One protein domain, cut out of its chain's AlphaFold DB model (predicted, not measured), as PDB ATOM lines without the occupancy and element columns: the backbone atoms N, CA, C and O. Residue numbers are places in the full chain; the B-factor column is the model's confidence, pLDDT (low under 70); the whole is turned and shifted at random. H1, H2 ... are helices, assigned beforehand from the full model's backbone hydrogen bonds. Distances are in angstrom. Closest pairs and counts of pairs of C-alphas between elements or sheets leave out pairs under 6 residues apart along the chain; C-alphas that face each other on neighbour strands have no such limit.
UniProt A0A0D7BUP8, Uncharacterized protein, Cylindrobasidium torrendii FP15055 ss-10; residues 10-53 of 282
ATOM      1  N   ASP A  10     122.849  10.464  96.284       94.00
ATOM      2  CA  ASP A  10     121.675  11.338  96.290       94.00
ATOM      3  C   ASP A  10     121.452  11.955  94.904       94.00
ATOM      4  O   ASP A  10     120.328  11.969  94.395       94.00
ATOM      5  N   THR A  11     122.527  12.380  94.232       95.56
ATOM      6  CA  THR A  11     122.467  12.863  92.844       95.56
ATOM      7  C   THR A  11     122.061  11.753  91.868       95.56
ATOM      8  O   THR A  11     121.261  11.989  90.956       95.56
ATOM      9  N   LEU A  12     122.554  10.523  92.057       96.50
ATOM     10  CA  LEU A  12     122.145   9.377  91.241       96.50
ATOM     11  C   LEU A  12     120.649   9.077  91.408       96.50
ATOM     12  O   LEU A  12     119.947   8.892  90.411       96.50
ATOM     13  N   GLN A  13     120.148   9.079  92.644       96.69
ATOM     14  CA  GLN A  13     118.730   8.866  92.926       96.69
ATOM     15  C   GLN A  13     117.862   9.988  92.346       96.69
ATOM     16  O   GLN A  13     116.852   9.703  91.703       96.69
ATOM     17  N   ALA A  14     118.281  11.248  92.481       97.69
ATOM     18  CA  ALA A  14     117.575  12.387  91.897       97.69
ATOM     19  C   ALA A  14     117.442  12.266  90.368       97.69
ATOM     20  O   ALA A  14     116.401  12.601  89.801       97.69
ATOM     21  N   ASN A  15     118.471  11.745  89.691       96.88
ATOM     22  CA  ASN A  15     118.430  11.490  88.253       96.88
ATOM     23  C   ASN A  15     117.453  10.354  87.893       96.88
ATOM     24  O   ASN A  15     116.677  10.476  86.942       96.88
ATOM     25  N   ILE A  16     117.433   9.273  88.680       97.75
ATOM     26  CA  ILE A  16     116.464   8.181  88.508       97.75
ATOM     27  C   ILE A  16     115.036   8.720  88.645       97.75
ATOM     28  O   ILE A  16     114.224   8.509  87.742       97.75
ATOM     29  N   ASP A  17     114.750   9.473  89.706       98.19
ATOM     30  CA  ASP A  17     113.421  10.035  89.960       98.19
ATOM     31  C   ASP A  17     112.985  10.991  88.836       98.19
ATOM     32  O   ASP A  17     111.846  10.927  88.365       98.19
ATOM     33  N   LEU A  18     113.905  11.823  88.333       97.19
ATOM     34  CA  LEU A  18     113.658  12.710  87.194       97.19
ATOM     35  C   LEU A  18     113.339  11.925  85.910       97.19
ATOM     36  O   LEU A  18     112.375  12.244  85.207       97.19
ATOM     37  N   SER A  19     114.126  10.890  85.604       97.75
ATOM     38  CA  SER A  19     113.921  10.044  84.422       97.75
ATOM     39  C   SER A  19     112.592   9.281  84.480       97.75
ATOM     40  O   SER A  19     111.904   9.143  83.465       97.75
ATOM     41  N   MET A  20     112.186   8.857  85.677       97.38
ATOM     42  CA  MET A  20     110.933   8.154  85.933       97.38
ATOM     43  C   MET A  20     109.727   9.083  85.758       97.38
ATOM     44  O   MET A  20     108.791   8.733  85.044       97.38
ATOM     45  N   ALA A  21     109.788  10.312  86.282       96.38
ATOM     46  CA  ALA A  21     108.742  11.313  86.064       96.38
ATOM     47  C   ALA A  21     108.573  11.676  84.575       96.38
ATOM     48  O   ALA A  21     107.457  11.901  84.095       96.38
ATOM     49  N   PHE A  22     109.672  11.706  83.814       97.00
ATOM     50  CA  PHE A  22     109.622  11.912  82.368       97.00
ATOM     51  C   PHE A  22     108.961  10.734  81.641       97.00
ATOM     52  O   PHE A  22     108.115  10.947  80.765       97.00
ATOM     53  N   ALA A  23     109.294   9.499  82.027       96.44
ATOM     54  CA  ALA A  23     108.657   8.301  81.492       96.44
ATOM     55  C   ALA A  23     107.148   8.284  81.785       96.44
ATOM     56  O   ALA A  23     106.361   8.055  80.869       96.44
ATOM     57  N   ASP A  24     106.730   8.619  83.007       90.94
ATOM     58  CA  ASP A  24     105.314   8.697  83.382       90.94
ATOM     59  C   ASP A  24     104.555   9.739  82.557       90.94
ATOM     60  O   ASP A  24     103.412   9.507  82.145       90.94
ATOM     61  N   ASN A  25     105.192  10.873  82.256       91.44
ATOM     62  CA  ASN A  25     104.616  11.894  81.390       91.44
ATOM     63  C   ASN A  25     104.453  11.373  79.951       91.44
ATOM     64  O   ASN A  25     103.369  11.477  79.377       91.44
ATOM     65  N   LEU A  26     105.474  10.718  79.388       93.75
ATOM     66  CA  LEU A  26     105.395  10.098  78.059       93.75
ATOM     67  C   LEU A  26     104.312   9.018  77.989       93.75
ATOM     68  O   LEU A  26     103.463   9.048  77.096       93.75
ATOM     69  N   VAL A  27     104.287   8.101  78.952       91.19
ATOM     70  CA  VAL A  27     103.268   7.050  79.048       91.19
ATOM     71  C   VAL A  27     101.880   7.680  79.162       91.19
ATOM     72  O   VAL A  27     100.966   7.257  78.461       91.19
ATOM     73  N   SER A  28     101.726   8.758  79.930       84.81
ATOM     74  CA  SER A  28     100.466   9.505  80.036       84.81
ATOM     75  C   SER A  28     100.054  10.230  78.749       84.81
ATOM     76  O   SER A  28      98.876  10.544  78.582       84.81
ATOM     77  N   THR A  29     100.984  10.518  77.831       86.94
ATOM     78  CA  THR A  29     100.639  11.046  76.497       86.94
ATOM     79  C   THR A  29     100.211   9.950  75.525       86.94
ATOM     80  O   THR A  29      99.371  10.192  74.659       86.94
ATOM     81  N   TRP A  30     100.764   8.741  75.656       86.06
ATOM     82  CA  TRP A  30     100.451   7.607  74.779       86.06
ATOM     83  C   TRP A  30      99.198   6.860  75.206       86.06
ATOM     84  O   TRP A  30      98.407   6.421  74.370       86.06
ATOM     85  N   PHE A  31      98.996   6.747  76.509       79.56
ATOM     86  CA  PHE A  31      97.760   6.278  77.088       79.56
ATOM     87  C   PHE A  31      97.000   7.515  77.531       79.56
ATOM     88  O   PHE A  31      97.424   8.133  78.504       79.56
ATOM     89  N   PRO A  32      95.896   7.900  76.862       64.62
ATOM     90  CA  PRO A  32      95.027   8.932  77.392       64.62
ATOM     91  C   PRO A  32      94.507   8.407  78.724       64.62
ATOM     92  O   PRO A  32      93.544   7.637  78.769       64.62
ATOM     93  N   THR A  33      95.183   8.770  79.814       61.97
ATOM     94  CA  THR A  33      94.672   8.544  81.151       61.97
ATOM     95  C   THR A  33      93.399   9.358  81.166       61.97
ATOM     96  O   THR A  33      93.399  10.588  81.066       61.97
ATOM     97  N   THR A  34      92.270   8.661  81.098       55.25
ATOM     98  CA  THR A  34      90.977   9.302  81.162       55.25
ATOM     99  C   THR A  34      90.938   9.913  82.552       55.25
ATOM    100  O   THR A  34      90.670   9.235  83.539       55.25
ATOM    101  N   LYS A  35      91.260  11.209  82.651       60.41
ATOM    102  CA  LYS A  35      91.045  12.045  83.838       60.41
ATOM    103  C   LYS A  35      89.534  12.238  84.026       60.41
ATOM    104  O   LYS A  35      89.024  13.351  84.064       60.41
ATOM    105  N   GLY A  36      88.801  11.130  84.009       58.97
ATOM    106  CA  GLY A  36      87.424  11.013  84.421       58.97
ATOM    107  C   GLY A  36      87.376  10.852  85.938       58.97
ATOM    108  O   GLY A  36      88.395  10.561  86.568       58.97
ATOM    109  N   PRO A  37      86.202  11.072  86.542       52.88
ATOM    110  CA  PRO A  37      86.040  11.054  87.987       52.88
ATOM    111  C   PRO A  37      86.577   9.737  88.554       52.88
ATOM    112  O   PRO A  37      86.092   8.669  88.179       52.88
ATOM    113  N   SER A  38      87.546   9.849  89.471       56.22
ATOM    114  CA  SER A  38      88.273   8.795  90.211       56.22
ATOM    115  C   SER A  38      87.463   7.522  90.537       56.22
ATOM    116  O   SER A  38      88.015   6.426  90.562       56.22
ATOM    117  N   SER A  39      86.137   7.625  90.656       58.66
ATOM    118  CA  SER A  39      85.187   6.503  90.696       58.66
ATOM    119  C   SER A  39      85.381   5.399  89.637       58.66
ATOM    120  O   SER A  39      85.112   4.236  89.933       58.66
ATOM    121  N   THR A  40      85.844   5.708  88.417       57.00
ATOM    122  CA  THR A  40      86.061   4.679  87.382       57.00
ATOM    123  C   THR A  40      87.352   3.896  87.589       57.00
ATOM    124  O   THR A  40      87.417   2.742  87.173       57.00
ATOM    125  N   ILE A  41      88.349   4.487  88.255       67.25
ATOM    126  CA  ILE A  41      89.634   3.840  88.553       67.25
ATOM    127  C   ILE A  41      89.416   2.734  89.582       67.25
ATOM    128  O   ILE A  41      89.782   1.598  89.317       67.25
ATOM    129  N   ASN A  42      88.678   3.008  90.663       71.44
ATOM    130  CA  ASN A  42      88.327   1.985  91.658       71.44
ATOM    131  C   ASN A  42      87.556   0.810  91.035       71.44
ATOM    132  O   ASN A  42      87.718  -0.339  91.438       71.44
ATOM    133  N   LYS A  43      86.718   1.084  90.025       72.62
ATOM    134  CA  LYS A  43      85.974   0.046  89.303       72.62
ATOM    135  C   LYS A  43      86.879  -0.776  88.379       72.62
ATOM    136  O   LYS A  43      86.686  -1.981  88.271       72.62
ATOM    137  N   LEU A  44      87.862  -0.138  87.742       75.50
ATOM    138  CA  LEU A  44      88.884  -0.810  86.940       75.50
ATOM    139  C   LEU A  44      89.789  -1.676  87.824       75.50
ATOM    140  O   LEU A  44      90.023  -2.833  87.499       75.50
ATOM    141  N   GLU A  45      90.243  -1.149  88.961       75.50
ATOM    142  CA  GLU A  45      91.038  -1.891  89.940       75.50
ATOM    143  C   GLU A  45      90.264  -3.091  90.482       75.50
ATOM    144  O   GLU A  45      90.807  -4.189  90.537       75.50
ATOM    145  N   GLN A  46      88.976  -2.928  90.799       82.44
ATOM    146  CA  GLN A  46      88.116  -4.035  91.217       82.44
ATOM    147  C   GLN A  46      87.962  -5.098  90.116       82.44
ATOM    148  O   GLN A  46      87.972  -6.292  90.417       82.44
ATOM    149  N   ASP A  47      87.827  -4.690  88.854       75.00
ATOM    150  CA  ASP A  47      87.708  -5.604  87.712       75.00
ATOM    151  C   ASP A  47      89.022  -6.369  87.460       75.00
ATOM    152  O   ASP A  47      89.019  -7.593  87.313       75.00
ATOM    153  N   VAL A  48      90.167  -5.683  87.541       81.19
ATOM    154  CA  VAL A  48      91.509  -6.289  87.470       81.19
ATOM    155  C   VAL A  48      91.723  -7.263  88.626       81.19
ATOM    156  O   VAL A  48      92.137  -8.402  88.406       81.19
ATOM    157  N   LEU A  49      91.374  -6.873  89.855       81.94
ATOM    158  CA  LEU A  49      91.487  -7.741  91.025       81.94
ATOM    159  C   LEU A  49      90.589  -8.976  90.892       81.94
ATOM    160  O   LEU A  49      90.972 -10.066  91.311       81.94
ATOM    161  N   SER A  50      89.408  -8.821  90.287       77.75
ATOM    162  CA  SER A  50      88.479  -9.922  90.011       77.75
ATOM    163  C   SER A  50      89.028 -10.875  88.946       77.75
ATOM    164  O   SER A  50      88.917 -12.090  89.108       77.75
ATOM    165  N   GLN A  51      89.684 -10.355  87.902       73.44
ATOM    166  CA  GLN A  51      90.390 -11.171  86.907       73.44
ATOM    167  C   GLN A  51      91.592 -11.910  87.493       73.44
ATOM    168  O   GLN A  51      91.841 -13.047  87.105       73.44
ATOM    169  N   MET A  52      92.325 -11.297  88.425       75.31
ATOM    170  CA  MET A  52      93.481 -11.934  89.062       75.31
ATOM    171  C   MET A  52      93.081 -12.956  90.137       75.31
ATOM    172  O   MET A  52      93.763 -13.966  90.294       75.31
ATOM    173  N   LYS A  53      91.982 -12.726  90.873       80.50
ATOM    174  CA  LYS A  53      91.479 -13.657  91.904       80.50
ATOM    175  C   LYS A  53      90.768 -14.877  91.338       80.50
ATOM    176  O   LYS A  53      90.724 -15.909  92.007       80.50
TER     177      LYS A  53
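AT A GLANCE: This is residues 10 to 53 of the 282 residues of an uncharacterized protein of Cylindrobasidium torrendii FP15055 ss-10 (UniProt A0A0D7BUP8). Look first at one long helix, H1, then a bare strand-free link and a shorter helix, H2, turned off in another direction; the two are an open pair with no shared core. The printed part has 44 residues, with two named helices in the order H1, H2 and no named strand: all helix. It is extended, with a radius of gyration of the C-alphas of 15.1 A, and spans 40 by 24 by 16 A.

IN THESE COORDINATES: Find C-alpha 10 at (121.675, 11.338, 96.290); from there H1, residues 10 to 30, runs 30.4 A to C-alpha 30 at (100.451, 7.607, 74.779). H2, residues 39 to 53, runs 21.2 A and ends at C-alpha 53 at (91.479, -13.657, 91.904).

HOW THE PARTS SIT: H1 and H2 are apart, with no C-alpha of one within 8 A of the other. In H1 every O i to N i+4 pair is within hydrogen-bond range; in H2, 10 of 11 are.

THE WHOLE: The C-alphas of Thr 11 and Ser 50, the two farthest apart, are 41.0 A apart. The printed part has no cut, and the link from H1 to H2, 8 residues, is short. Residues 10 to 53 stand free. Look for pLDDT under 70 at residues 32 to 41.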